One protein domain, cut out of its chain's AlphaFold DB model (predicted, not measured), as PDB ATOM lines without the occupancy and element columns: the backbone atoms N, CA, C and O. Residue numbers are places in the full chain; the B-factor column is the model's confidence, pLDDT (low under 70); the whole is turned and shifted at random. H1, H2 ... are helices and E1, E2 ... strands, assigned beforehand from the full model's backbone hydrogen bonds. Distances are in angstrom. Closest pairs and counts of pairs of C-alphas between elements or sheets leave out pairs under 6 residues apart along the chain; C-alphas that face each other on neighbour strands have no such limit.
ATOM      1  N   VAL A 446     197.268 284.970 321.715       90.88
ATOM      2  CA  VAL A 446     197.173 283.616 321.167       90.88
ATOM      3  C   VAL A 446     196.064 282.834 321.854       90.88
ATOM      4  O   VAL A 446     196.017 282.734 323.081       90.88
ATOM      5  N   PHE A 447     195.192 282.236 321.047       95.00
ATOM      6  CA  PHE A 447     194.087 281.392 321.484       95.00
ATOM      7  C   PHE A 447     194.298 279.946 321.040       95.00
ATOM      8  O   PHE A 447     194.805 279.689 319.945       95.00
ATOM      9  N   MET A 448     193.835 279.011 321.863       96.56
ATOM     10  CA  MET A 448     193.463 277.669 321.416       96.56
ATOM     11  C   MET A 448     191.937 277.606 321.382       96.56
ATOM     12  O   MET A 448     191.275 278.056 322.318       96.56
ATOM     13  N   ILE A 449     191.384 277.096 320.284       97.75
ATOM     14  CA  ILE A 449     189.948 277.102 319.996       97.75
ATOM     15  C   ILE A 449     189.511 275.684 319.625       97.75
ATOM     16  O   ILE A 449     190.014 275.112 318.661       97.75
ATOM     17  N   GLY A 450     188.579 275.114 320.382       96.12
ATOM     18  CA  GLY A 450     187.972 273.820 320.096       96.12
ATOM     19  C   GLY A 450     186.925 273.929 318.991       96.12
ATOM     20  O   GLY A 450     186.372 275.004 318.750       96.12
ATOM     21  N   THR A 451     186.641 272.820 318.312       93.94
ATOM     22  CA  THR A 451     185.647 272.766 317.230       93.94
ATOM     23  C   THR A 451     184.645 271.627 317.406       93.94
ATOM     24  O   THR A 451     184.898 270.636 318.102       93.94
ATOM     25  N   ASP A 452     183.519 271.741 316.699       88.56
ATOM     26  CA  ASP A 452     182.459 270.728 316.624       88.56
ATOM     27  C   ASP A 452     182.842 269.459 315.842       88.56
ATOM     28  O   ASP A 452     182.086 268.488 315.817       88.56
ATOM     29  N   ASN A 453     184.021 269.446 315.219       85.75
ATOM     30  CA  ASN A 453     184.518 268.350 314.393       85.75
ATOM     31  C   ASN A 453     185.889 267.828 314.850       85.75
ATOM     32  O   ASN A 453     186.706 267.403 314.028       85.75
ATOM     33  N   PHE A 454     186.115 267.834 316.165       86.56
ATOM     34  CA  PHE A 454     187.250 267.190 316.830       86.56
ATOM     35  C   PHE A 454     188.634 267.765 316.495       86.56
ATOM     36  O   PHE A 454     189.642 267.057 316.485       86.56
ATOM     37  N   ARG A 455     188.696 269.064 316.212       90.81
ATOM     38  CA  ARG A 455     189.944 269.792 315.954       90.81
ATOM     39  C   ARG A 455     190.163 270.883 316.982       90.81
ATOM     40  O   ARG A 455     189.203 271.450 317.508       90.81
ATOM     41  N   ILE A 456     191.427 271.211 317.203       94.06
ATOM     42  CA  ILE A 456     191.833 272.385 317.972       94.06
ATOM     43  C   ILE A 456     192.586 273.320 317.041       94.06
ATOM     44  O   ILE A 456     193.529 272.923 316.365       94.06
ATOM     45  N   LEU A 457     192.153 274.570 316.982       95.06
ATOM     46  CA  LEU A 457     192.766 275.611 316.177       95.06
ATOM     47  C   LEU A 457     193.611 276.495 317.082       95.06
ATOM     48  O   LEU A 457     193.104 277.067 318.047       95.06
ATOM     49  N   LYS A 458     194.888 276.648 316.745       94.06
ATOM     50  CA  LYS A 458     195.734 277.691 317.316       94.06
ATOM     51  C   LYS A 458     195.574 278.941 316.466       94.06
ATOM     52  O   LYS A 458     195.823 278.892 315.262       94.06
ATOM     53  N   ALA A 459     195.162 280.050 317.063       93.06
ATOM     54  CA  ALA A 459     194.954 281.313 316.363       93.06
ATOM     55  C   ALA A 459     195.691 282.452 317.064       93.06
ATOM     56  O   ALA A 459     195.822 282.438 318.286       93.06
ATOM     57  N   ALA A 460     196.141 283.444 316.298       89.31
ATOM     58  CA  ALA A 460     196.704 284.668 316.851       89.31
ATOM     59  C   ALA A 460     195.999 285.905 316.315       89.31
ATOM     60  O   ALA A 460     195.577 285.958 315.160       89.31
ATOM     61  N   TYR A 461     195.912 286.908 317.175       86.56
ATOM     62  CA  TYR A 461     195.395 288.227 316.866       86.56
ATOM     63  C   TYR A 461     196.422 289.274 317.288       86.56
ATOM     64  O   TYR A 461     196.870 289.262 318.433       86.56
ATOM     65  N   ASN A 462     196.791 290.179 316.381       80.00
ATOM     66  CA  ASN A 462     197.668 291.294 316.716       80.00
ATOM     67  C   ASN A 462     196.820 292.538 317.052       80.00
ATOM     68  O   ASN A 462     196.151 293.060 316.161       80.00
ATOM     69  N   PRO A 463     196.833 293.037 318.303       69.50
ATOM     70  CA  PRO A 463     196.102 294.235 318.709       69.50
ATOM     71  C   PRO A 463     196.831 295.524 318.283       69.50
ATOM     72  O   PRO A 463     197.158 296.372 319.118       69.50
ATOM     73  N   ASP A 464     197.132 295.677 316.995       66.19
ATOM     74  CA  ASP A 464     197.656 296.936 316.455       66.19
ATOM     75  C   ASP A 464     196.496 297.909 316.174       66.19
ATOM     76  O   ASP A 464     195.523 297.546 315.506       66.19
ATOM     77  N   MET A 465     196.596 299.140 316.699       50.97
ATOM     78  CA  MET A 465     195.521 300.147 316.700       50.97
ATOM     79  C   MET A 465     195.069 300.575 315.298       50.97
ATOM     80  O   MET A 465     193.931 301.031 315.156       50.97
ATOM     81  N   ASP A 466     195.936 300.434 314.293       52.66
ATOM     82  CA  ASP A 466     195.671 300.858 312.915       52.66
ATOM     83  C   ASP A 466     195.342 299.695 311.964       52.66
ATOM     84  O   ASP A 466     194.974 299.925 310.807       52.66
ATOM     85  N   SER A 467     195.424 298.441 312.428       56.66
ATOM     86  CA  SER A 467     195.156 297.288 311.568       56.66
ATOM     87  C   SER A 467     193.651 297.028 311.416       56.66
ATOM     88  O   SER A 467     192.881 296.955 312.376       56.66
ATOM     89  N   THR A 468     193.215 296.870 310.167       59.12
ATOM     90  CA  THR A 468     191.864 296.386 309.826       59.12
ATOM     91  C   THR A 468     191.833 294.872 309.627       59.12
ATOM     92  O   THR A 468     190.781 294.313 309.304       59.12
ATOM     93  N   GLU A 469     192.957 294.199 309.868       70.44
ATOM     94  CA  GLU A 469     193.088 292.761 309.695       70.44
ATOM     95  C   GLU A 469     192.418 292.004 310.845       70.44
ATOM     96  O   GLU A 469     192.355 292.462 311.990       70.44
ATOM     97  N   TYR A 470     191.855 290.852 310.500       80.00
ATOM     98  CA  TYR A 470     191.390 289.874 311.471       80.00
ATOM     99  C   TYR A 470     192.579 289.049 311.953       80.00
ATOM    100  O   TYR A 470     193.564 288.873 311.236       80.00
ATOM    101  N   GLY A 471     192.452 288.475 313.145       83.19
ATOM    102  CA  GLY A 471     193.316 287.389 313.574       83.19
ATOM    103  C   GLY A 471     193.271 286.237 312.574       83.19
ATOM    104  O   GLY A 471     192.321 286.083 311.802       83.19
ATOM    105  N   SER A 472     194.306 285.409 312.597       86.69
ATOM    106  CA  SER A 472     194.451 284.278 311.688       86.69
ATOM    107  C   SER A 472     194.609 282.978 312.458       86.69
ATOM    108  O   SER A 472     195.297 282.924 313.480       86.69
ATOM    109  N   VAL A 473     194.017 281.908 311.929       89.38
ATOM    110  CA  VAL A 473     194.326 280.544 312.364       89.38
ATOM    111  C   VAL A 473     195.729 280.191 311.868       89.38
ATOM    112  O   VAL A 473     195.996 280.237 310.671       89.38
ATOM    113  N   ILE A 474     196.614 279.872 312.807       87.69
ATOM    114  CA  ILE A 474     198.028 279.536 312.600       87.69
ATOM    115  C   ILE A 474     198.165 278.048 312.282       87.69
ATOM    116  O   ILE A 474     198.879 277.649 311.364       87.69
ATOM    117  N   THR A 475     197.507 277.205 313.076       87.06
ATOM    118  CA  THR A 475     197.673 275.752 313.002       87.06
ATOM    119  C   THR A 475     196.367 275.056 313.344       87.06
ATOM    120  O   THR A 475     195.661 275.454 314.270       87.06
ATOM    121  N   GLU A 476     196.068 273.997 312.602       90.81
ATOM    122  CA  GLU A 476     194.975 273.072 312.875       90.81
ATOM    123  C   GLU A 476     195.557 271.781 313.451       90.81
ATOM    124  O   GLU A 476     196.331 271.082 312.799       90.81
ATOM    125  N   ILE A 477     195.192 271.478 314.690       89.31
ATOM    126  CA  ILE A 477     195.579 270.265 315.398       89.31
ATOM    127  C   ILE A 477     194.423 269.285 315.250       89.31
ATOM    128  O   ILE A 477     193.356 269.449 315.851       89.31
ATOM    129  N   VAL A 478     194.636 268.264 314.424       86.69
ATOM    130  CA  VAL A 478     193.700 267.152 314.282       86.69
ATOM    131  C   VAL A 478     193.955 266.179 315.424       86.69
ATOM    132  O   VAL A 478     195.037 265.602 315.531       86.69
ATOM    133  N   LEU A 479     192.961 266.007 316.291       79.50
ATOM    134  CA  LEU A 479     193.018 265.021 317.358       79.50
ATOM    135  C   LEU A 479     192.723 263.662 316.717       79.50
ATOM    136  O   LEU A 479     191.575 263.340 316.425       79.50
ATOM    137  N   ASP A 480     193.759 262.889 316.396       65.69
ATOM    138  CA  ASP A 480     193.584 261.562 315.801       65.69
ATOM    139  C   ASP A 480     192.987 260.606 316.846       65.69
ATOM    140  O   ASP A 480     193.687 260.039 317.686       65.69
ATOM    141  N   ALA A 481     191.661 260.459 316.828       55.91
ATOM    142  CA  ALA A 481     191.000 259.323 317.443       55.91
ATOM    143  C   ALA A 481     190.748 258.297 316.345       55.91
ATOM    144  O   ALA A 481     189.769 258.368 315.602       55.91
ATOM    145  N   THR A 482     191.614 257.295 316.297       50.25
ATOM    146  CA  THR A 482     191.382 256.010 315.638       50.25
ATOM    147  C   THR A 482     190.181 255.284 316.272       50.25
ATOM    148  O   THR A 482     190.340 254.218 316.856       50.25
ATOM    149  N   TYR A 483     188.961 255.841 316.232       47.78
ATOM    150  CA  TYR A 483     187.765 255.145 316.717       47.78
ATOM    151  C   TYR A 483     186.425 255.744 316.239       47.78
ATOM    152  O   TYR A 483     186.066 256.859 316.602       47.78
ATOM    153  N   ASN A 484     185.672 254.917 315.499       49.03
ATOM    154  CA  ASN A 484     184.244 254.978 315.140       49.03
ATOM    155  C   ASN A 484     183.664 256.313 314.626       49.03
ATOM    156  O   ASN A 484     183.265 257.180 315.399       49.03
ATOM    157  N   GLU A 485     183.431 256.358 313.309       49.59
ATOM    158  CA  GLU A 485     182.684 257.389 312.561       49.59
ATOM    159  C   GLU A 485     181.239 257.636 313.058       49.59
ATOM    160  O   GLU A 485     180.603 258.609 312.659       49.59
ATOM    161  N   ASP A 486     180.710 256.789 313.948       48.84
ATOM    162  CA  ASP A 486     179.319 256.846 314.414       48.84
ATOM    163  C   ASP A 486     179.048 257.901 315.506       48.84
ATOM    164  O   ASP A 486     177.892 258.103 315.887       48.84
ATOM    165  N   ARG A 487     180.071 258.587 316.040       54.47
ATOM    166  CA  ARG A 487     179.880 259.684 317.008       54.47
ATOM    167  C   ARG A 487     180.654 260.928 316.587       54.47
ATOM    168  O   ARG A 487     181.878 260.917 316.524       54.47
ATOM    169  N   VAL A 488     179.920 262.015 316.344       55.38
ATOM    170  CA  VAL A 488     180.482 263.365 316.218       55.38
ATOM    171  C   VAL A 488     181.173 263.694 317.540       55.38
ATOM    172  O   VAL A 488     180.509 263.845 318.565       55.38
ATOM    173  N   ASN A 489     182.501 263.743 317.532       72.25
ATOM    174  CA  ASN A 489     183.280 264.137 318.696       72.25
ATOM    175  C   ASN A 489     183.544 265.642 318.593       72.25
ATOM    176  O   ASN A 489     184.286 266.082 317.726       72.25
ATOM    177  N   GLU A 490     182.933 266.443 319.460       86.56
ATOM    178  CA  GLU A 490     183.292 267.856 319.608       86.56
ATOM    179  C   GLU A 490     184.281 268.032 320.759       86.56
ATOM    180  O   GLU A 490     184.273 267.260 321.725       86.56
ATOM    181  N   VAL A 491     185.130 269.054 320.662       91.56
ATOM    182  CA  VAL A 491     185.926 269.503 321.808       91.56
ATOM    183  C   VAL A 491     184.967 270.193 322.776       91.56
ATOM    184  O   VAL A 491     184.348 271.190 322.418       91.56
ATOM    185  N   ARG A 492     184.793 269.636 323.974       89.44
ATOM    186  CA  ARG A 492     183.755 270.043 324.934       89.44
ATOM    187  C   ARG A 492     184.188 271.197 325.823       89.44
ATOM    188  O   ARG A 492     183.421 272.128 326.005       89.44
ATOM    189  N   ASP A 493     185.399 271.121 326.360       90.88
ATOM    190  CA  ASP A 493     185.932 272.118 327.289       90.88
ATOM    191  C   ASP A 493     187.454 272.209 327.147       90.88
ATOM    192  O   ASP A 493     188.105 271.234 326.743       90.88
ATOM    193  N   MET A 494     188.014 273.372 327.470       94.06
ATOM    194  CA  MET A 494     189.448 273.621 327.472       94.06
ATOM    195  C   MET A 494     189.869 274.472 328.663       94.06
ATOM    196  O   MET A 494     189.309 275.528 328.930       94.06
ATOM    197  N   VAL A 495     190.936 274.049 329.336       92.94
ATOM    198  CA  VAL A 495     191.460 274.737 330.518       92.94
ATOM    199  C   VAL A 495     192.948 275.016 330.345       92.94
ATOM    200  O   VAL A 495     193.725 274.115 330.021       92.94
ATOM    201  N   LYS A 496     193.355 276.267 330.595       92.62
ATOM    202  CA  LYS A 496     194.768 276.654 330.717       92.62
ATOM    203  C   LYS A 496     195.286 276.195 332.070       92.62
ATOM    204  O   LYS A 496     194.694 276.517 333.097       92.62
ATOM    205  N   ILE A 497     196.409 275.492 332.078       91.25
ATOM    206  CA  ILE A 497     197.117 275.121 333.299       91.25
ATOM    207  C   ILE A 497     198.537 275.679 333.265       91.25
ATOM    208  O   ILE A 497     199.231 275.591 332.250       91.25
ATOM    209  N   GLN A 498     198.973 276.235 334.390       87.94
ATOM    210  CA  GLN A 498     200.351 276.657 334.598       87.94
ATOM    211  C   GLN A 498     201.057 275.617 335.470       87.94
ATOM    212  O   GLN A 498     200.553 275.248 336.531       87.94
ATOM    213  N   ARG A 499     202.211 275.128 335.022       86.19
ATOM    214  CA  ARG A 499     203.090 274.221 335.769       86.19
ATOM    215  C   ARG A 499     204.498 274.806 335.856       86.19
ATOM    216  O   ARG A 499     204.810 275.777 335.168       86.19
ATOM    217  N   GLU A 500     205.346 274.211 336.695       83.25
ATOM    218  CA  GLU A 500     206.757 274.610 336.840       83.25
ATOM    219  C   GLU A 500     207.530 274.525 335.515       83.25
ATOM    220  O   GLU A 500     208.408 275.342 335.254       83.25
ATOM    221  N   ASP A 501     207.185 273.553 334.667       82.25
ATOM    222  CA  ASP A 501     207.810 273.286 333.373       82.25
ATOM    223  C   ASP A 501     207.174 274.056 332.202       82.25
ATOM    224  O   ASP A 501     207.705 274.027 331.093       82.25
ATOM    225  N   GLY A 502     206.061 274.765 332.427       82.94
ATOM    226  CA  GLY A 502     205.449 275.638 331.428       82.94
ATOM    227  C   GLY A 502     203.923 275.701 331.461       82.94
ATOM    228  O   GLY A 502     203.253 275.179 332.354       82.94
ATOM    229  N   THR A 503     203.365 276.372 330.454       88.25
ATOM    230  CA  THR A 503     201.918 276.515 330.247       88.25
ATOM    231  C   THR A 503     201.412 275.430 329.303       88.25
ATOM    232  O   THR A 503     201.953 275.242 328.209       88.25
ATOM    233  N   TYR A 504     200.330 274.763 329.696       92.25
ATOM    234  CA  TYR A 504     199.664 273.738 328.899       92.25
ATOM    235  C   TYR A 504     198.170 274.029 328.783       92.25
ATOM    236  O   TYR A 504     197.584 274.726 329.611       92.25
ATOM    237  N   VAL A 505     197.546 273.448 327.765       94.75
ATOM    238  CA  VAL A 505     196.094 273.444 327.596       94.75
ATOM    239  C   VAL A 505     195.599 272.014 327.718       94.75
ATOM    240  O   VAL A 505     196.069 271.125 327.011       94.75
ATOM    241  N   ILE A 506     194.645 271.789 328.615       94.38
ATOM    242  CA  ILE A 506     193.911 270.529 328.698       94.38
ATOM    243  C   ILE A 506     192.638 270.687 327.887       94.38
ATOM    244  O   ILE A 506     191.828 271.549 328.205       94.38
ATOM    245  N   ALA A 507     192.460 269.860 326.866       93.12
ATOM    246  CA  ALA A 507     191.247 269.821 326.065       93.12
ATOM    247  C   ALA A 507     190.505 268.508 326.291       93.12
ATOM    248  O   ALA A 507     191.107 267.433 326.328       93.12
ATOM    249  N   THR A 508     189.190 268.589 326.436       90.81
ATOM    250  CA  THR A 508     188.347 267.428 326.716       90.81
ATOM    251  C   THR A 508     187.394 267.152 325.568       90.81
ATOM    252  O   THR A 508     186.928 268.053 324.870       90.81
ATOM    253  N   ALA A 509     187.089 265.878 325.382       85.75
ATOM    254  CA  ALA A 509     186.033 265.410 324.509       85.75
ATOM    255  C   ALA A 509     185.343 264.205 325.145       85.75
ATOM    256  O   ALA A 509     185.797 263.676 326.157       85.75
ATOM    257  N   ILE A 510     184.265 263.730 324.520       79.19
ATOM    258  CA  ILE A 510     183.459 262.612 325.038       79.19
ATOM    259  C   ILE A 510     184.308 261.352 325.296       79.19
ATOM    260  O   ILE A 510     184.006 260.577 326.199       79.19
ATOM    261  N   SER A 511     185.353 261.129 324.498       76.69
ATOM    262  CA  SER A 511     186.144 259.897 324.525       76.69
ATOM    263  C   SER A 511     187.536 260.039 325.144       76.69
ATOM    264  O   SER A 511     188.080 259.044 325.618       76.69
ATOM    265  N   HIS A 512     188.129 261.236 325.132       83.44
ATOM    266  CA  HIS A 512     189.541 261.439 325.459       83.44
ATOM    267  C   HIS A 512     189.782 262.795 326.127       83.44
ATOM    268  O   HIS A 512     189.030 263.752 325.935       83.44
ATOM    269  N   VAL A 513     190.885 262.868 326.870       89.62
ATOM    270  CA  VAL A 513     191.453 264.104 327.410       89.62
ATOM    271  C   VAL A 513     192.839 264.276 326.802       89.62
ATOM    272  O   VAL A 513     193.644 263.346 326.824       89.62
ATOM    273  N   PHE A 514     193.107 265.456 326.260       89.75
ATOM    274  CA  PHE A 514     194.350 265.799 325.585       89.75
ATOM    275  C   PHE A 514     195.090 266.868 326.374       89.75
ATOM    276  O   PHE A 514     194.490 267.843 326.818       89.75
ATOM    277  N   THR A 515     196.403 266.704 326.501       92.81
ATOM    278  CA  THR A 515     197.297 267.742 327.019       92.81
ATOM    279  C   THR A 515     198.085 268.301 325.850       92.81
ATOM    280  O   THR A 515     198.803 267.558 325.182       92.81
ATOM    281  N   LEU A 516     197.954 269.599 325.607       91.62
ATOM    282  CA  LEU A 516     198.637 270.300 324.532       91.62
ATOM    283  C   LEU A 516     199.672 271.267 325.115       91.62
ATOM    284  O   LEU A 516     199.330 272.050 326.008       91.62
ATOM    285  N   PRO A 517     200.923 271.255 324.624       90.31
ATOM    286  CA  PRO A 517     201.846 272.344 324.896       90.31
ATOM    287  C   PRO A 517     201.338 273.628 324.233       90.31
ATOM    288  O   PRO A 517     200.576 273.598 323.262       90.31
ATOM    289  N   LYS A 518     201.801 274.783 324.715       86.12
ATOM    290  CA  LYS A 518     201.456 276.059 324.076       86.12
ATOM    291  C   LYS A 518     202.018 276.227 322.659       86.12
ATOM    292  O   LYS A 518     201.521 277.051 321.894       86.12
ATOM    293  N   GLN A 519     203.049 275.466 322.295       86.69
ATOM    294  CA  GLN A 519     203.808 275.613 321.054       86.69
ATOM    295  C   GLN A 519     204.223 274.253 320.483       86.69
ATOM    296  O   GLN A 519     204.345 273.284 321.231       86.69
ATOM    297  N   PHE A 520     204.438 274.211 319.167       87.19
ATOM    298  CA  PHE A 520     204.857 273.022 318.418       87.19
ATOM    299  C   PHE A 520     206.021 273.337 317.459       87.19
ATOM    300  O   PHE A 520     206.067 272.838 316.337       87.19
ATOM    301  N   CYS A 521     206.938 274.212 317.870       85.06
ATOM    302  CA  CYS A 521     208.011 274.747 317.037       85.06
ATOM    303  C   CYS A 521     208.952 273.656 316.521       85.06
ATOM    304  O   CYS A 521     209.328 273.698 315.355       85.06
ATOM    305  N   ASP A 522     209.229 272.634 317.337       86.62
ATOM    306  CA  ASP A 522     210.129 271.525 316.990       86.62
ATOM    307  C   ASP A 522     209.636 270.685 315.793       86.62
ATOM    308  O   ASP A 522     210.399 269.909 315.219       86.62
ATOM    309  N   ILE A 523     208.360 270.820 315.402       85.19
ATOM    310  CA  ILE A 523     207.799 270.167 314.208       85.19
ATOM    311  C   ILE A 523     208.341 270.814 312.923       85.19
ATOM    312  O   ILE A 523     208.420 270.157 311.884       85.19
ATOM    313  N   TYR A 524     208.726 272.091 312.977       82.69
ATOM    314  CA  TYR A 524     209.227 272.833 311.824       82.69
ATOM    315  C   TYR A 524     210.738 272.660 311.710       82.69
ATOM    316  O   TYR A 524     211.519 273.191 312.498       82.69
ATOM    317  N   THR A 525     211.156 271.909 310.696       82.00
ATOM    318  CA  THR A 525     212.560 271.497 310.545       82.00
ATOM    319  C   THR A 525     213.385 272.466 309.704       82.00
ATOM    320  O   THR A 525     214.612 272.410 309.715       82.00
ATOM    321  N   THR A 526     212.722 273.366 308.975       74.75
ATOM    322  CA  THR A 526     213.359 274.351 308.094       74.75
ATOM    323  C   THR A 526     212.986 275.777 308.495       74.75
ATOM    324  O   THR A 526     211.898 276.014 309.029       74.75
ATOM    325  N   CYS A 527     213.859 276.752 308.204       70.12
ATOM    326  CA  CYS A 527     213.533 278.155 308.483       70.12
ATOM    327  C   CYS A 527     212.266 278.588 307.740       70.12
ATOM    328  O   CYS A 527     211.430 279.301 308.297       70.12
ATOM    329  N   GLU A 528     212.103 278.154 306.488       73.44
ATOM    330  CA  GLU A 528     210.950 278.544 305.686       73.44
ATOM    331  C   GLU A 528     209.641 278.054 306.311       73.44
ATOM    332  O   GLU A 528     208.712 278.848 306.453       73.44
ATOM    333  N   GLU A 529     209.577 276.797 306.762       78.06
ATOM    334  CA  GLU A 529     208.420 276.264 307.491       78.06
ATOM    335  C   GLU A 529     208.156 277.052 308.776       78.06
ATOM    336  O   GLU A 529     207.038 277.531 308.975       78.06
ATOM    337  N   CYS A 530     209.193 277.256 309.598       76.94
ATOM    338  CA  CYS A 530     209.111 277.984 310.868       76.94
ATOM    339  C   CYS A 530     208.562 279.409 310.667       76.94
ATOM    340  O   CYS A 530     207.665 279.857 311.381       76.94
ATOM    341  N   ARG A 531     209.038 280.105 309.626       75.62
ATOM    342  CA  ARG A 531     208.607 281.464 309.275       75.62
ATOM    343  C   ARG A 531     207.209 281.493 308.657       75.62
ATOM    344  O   ARG A 531     206.428 282.396 308.950       75.62
ATOM    345  N   ARG A 532     206.890 280.547 307.768       74.19
ATOM    346  CA  ARG A 532     205.630 280.533 307.006       74.19
ATOM    347  C   ARG A 532     204.419 280.336 307.906       74.19
ATOM    348  O   ARG A 532     203.367 280.900 307.620       74.19
ATOM    349  N   VAL A 533     204.570 279.562 308.980       75.62
ATOM    350  CA  VAL A 533     203.485 279.303 309.931       75.62
ATOM    351  C   VAL A 533     203.091 280.556 310.707       75.62
ATOM    352  O   VAL A 533     201.934 280.685 311.092       75.62
ATOM    353  N   LYS A 534     204.013 281.510 310.874       77.75
ATOM    354  CA  LYS A 534     203.775 282.756 311.610       77.75
ATOM    355  C   LYS A 534     203.247 282.522 313.036       77.75
ATOM    356  O   LYS A 534     202.430 283.298 313.529       77.75
ATOM    357  N   ASP A 535     203.691 281.453 313.697       84.31
ATOM    358  CA  ASP A 535     203.354 281.201 315.101       84.31
ATOM    359  C   ASP A 535     204.143 282.169 315.995       84.31
ATOM    360  O   ASP A 535     205.372 282.096 315.994       84.31
ATOM    361  N   PRO A 536     203.492 283.040 316.789       81.44
ATOM    362  CA  PRO A 536     204.188 283.988 317.656       81.44
ATOM    363  C   PRO A 536     205.121 283.357 318.688       81.44
ATOM    364  O   PRO A 536     205.971 284.047 319.238       81.44
ATOM    365  N   HIS A 537     204.954 282.067 318.980       83.25
ATOM    366  CA  HIS A 537     205.828 281.348 319.899       83.25
ATOM    367  C   HIS A 537     207.123 280.876 319.232       83.25
ATOM    368  O   HIS A 537     208.096 280.592 319.923       83.25
ATOM    369  N   CYS A 538     207.144 280.738 317.909       82.62
ATOM    370  CA  CYS A 538     208.242 280.081 317.221       82.62
ATOM    371  C   CYS A 538     209.202 281.092 316.614       82.62
ATOM    372  O   CYS A 538     208.801 282.013 315.903       82.62
ATOM    373  N   THR A 539     210.490 280.877 316.860       77.88
ATOM    374  CA  THR A 539     211.569 281.601 316.197       77.88
ATOM    375  C   THR A 539     212.618 280.628 315.692       77.88
ATOM    376  O   THR A 539     212.770 279.512 316.189       77.88
ATOM    377  N   TRP A 540     213.362 281.073 314.693       76.12
ATOM    378  CA  TRP A 540     214.494 280.345 314.153       76.12
ATOM    379  C   TRP A 540     215.780 280.821 314.833       76.12
ATOM    380  O   TRP A 540     215.955 282.031 314.989       76.12
ATOM    381  N   ASP A 541     216.650 279.900 315.260       70.50
ATOM    382  CA  ASP A 541     217.961 280.242 315.830       70.50
ATOM    383  C   ASP A 541     219.142 280.043 314.871       70.50
ATOM    384  O   ASP A 541     219.041 279.444 313.796       70.50
ATOM    385  N   ASP A 542     220.305 280.517 315.319       63.50
ATOM    386  CA  ASP A 542     221.587 280.349 314.635       63.50
ATOM    387  C   ASP A 542     222.040 278.875 314.558       63.50
ATOM    388  O   ASP A 542     222.866 278.524 313.710       63.50
ATOM    389  N   HIS A 543     221.483 277.985 315.392       65.31
ATOM    390  CA  HIS A 543     221.732 276.538 315.336       65.31
ATOM    391  C   HIS A 543     220.880 275.817 314.287       65.31
ATOM    392  O   HIS A 543     220.986 274.596 314.157       65.31
ATOM    393  N   LYS A 544     220.104 276.561 313.489       66.69
ATOM    394  CA  LYS A 544     219.237 276.044 312.426       66.69
ATOM    395  C   LYS A 544     218.096 275.171 312.957       66.69
ATOM    396  O   LYS A 544     217.752 274.166 312.335       66.69
ATOM    397  N   LEU A 545     217.521 275.551 314.095       78.00
ATOM    398  CA  LEU A 545     216.358 274.897 314.681       78.00
ATOM    399  C   LEU A 545     215.237 275.916 314.921       78.00
ATOM    400  O   LEU A 545     215.457 277.040 315.382       78.00
ATOM    401  N   CYS A 546     214.006 275.504 314.618       80.69
ATOM    402  CA  CYS A 546     212.823 276.242 315.035       80.69
ATOM    403  C   CYS A 546     212.553 275.902 316.498       80.69
ATOM    404  O   CYS A 546     212.361 274.737 316.832       80.69
ATOM    405  N   HIS A 547     212.554 276.901 317.371       82.69
ATOM    406  CA  HIS A 547     212.412 276.692 318.805       82.69
ATOM    407  C   HIS A 547     211.559 277.790 319.443       82.69
ATOM    408  O   HIS A 547     211.277 278.837 318.854       82.69
ATOM    409  N   TYR A 548     211.143 277.532 320.679       79.88
ATOM    410  CA  TYR A 548     210.472 278.507 321.526       79.88
ATOM    411  C   TYR A 548     211.504 279.316 322.320       79.88
ATOM    412  O   TYR A 548     212.237 278.750 323.127       79.88
ATOM    413  N   ASN A 549     211.541 280.637 322.126       66.94
ATOM    414  CA  ASN A 549     212.553 281.518 322.733       66.94
ATOM    415  C   ASN A 549     212.033 282.318 323.943       66.94
ATOM    416  O   ASN A 549     212.533 283.393 324.257       66.94
TER     417      ASN A 549
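Overview. This is residues 446 to 549 of the 731 residues of the protein "Semaphorin-1a-like protein" of Stichopus japonicus (UniProt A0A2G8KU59). The sheets E4 E5 E6 and E1 E2 E3 make a small, loose sandwich, partly face to face with their strands crossed at 45 degrees; at one end of it sits a small head of H1 and the hairpin E7 and E8. Residues 463 to 468, between E2 and E3, stick out. The printed part has 104 residues with one named helix and eight named strands, in the order E1 E2 E3 E4 E5 E6 H1 E7 E8; it is mostly strand, and each sheet is antiparallel. It is only just loose, close to compact, with a radius of gyration of the C-alphas of 15.5 A and spans of 46 by 35 by 29 A.

Arrangement. E4, residues 491 to 499, E5, 502 to 509, and E6, 513 to 517, form a meander, each strand the antiparallel neighbour and hairpin partner of the one before. N 497 and O 504 are 2.8 A apart and N 507 and O 514 2.9 A, within hydrogen-bond range. E1, residues 446 to 451, E2, 455 to 461, and E3, 472 to 478, form another such meander, with N 449 and O 457 at 2.8 A and N 458 and O 475 at 2.9 A. The parts of these sheets that face each other are 9.4 A centre to centre. The closest C-alphas of E1 and E4, Gly 450 and Val 491, are 5.1 A apart; E3 and E6 are apart. H1, residues 527 to 533, has every O i to N i+4 pair within range; its closest C-alpha pair with E3, Val 533 and Ile 474, is at 6.1 A. E7, residues 538 to 540, and E8, 546 to 548, form a hairpin, with N 547 and O 539 at 2.9 A; Trp 540 of E7 and Cys 527 of H1 are their closest C-alphas, 6.2 A.

Along the chain. E1 begins at C-alpha 446 (197.173, 283.616, 321.167) and E8 ends at C-alpha 548 (210.472, 278.507, 321.526). E5 is 23.0 A long, E4 22.6 A, E2 19.2 A, E3 17.3 A and E1 16.3 A.

Size, cuts and confidence. The C-alphas farthest apart, Asp 486 and Asp 542, are 48.4 A apart. The printed part has no cut; the link E3 to E4 is long. pLDDT is under 70 at residues 463 to 468, 480 to 488, 542 to 544 and 549.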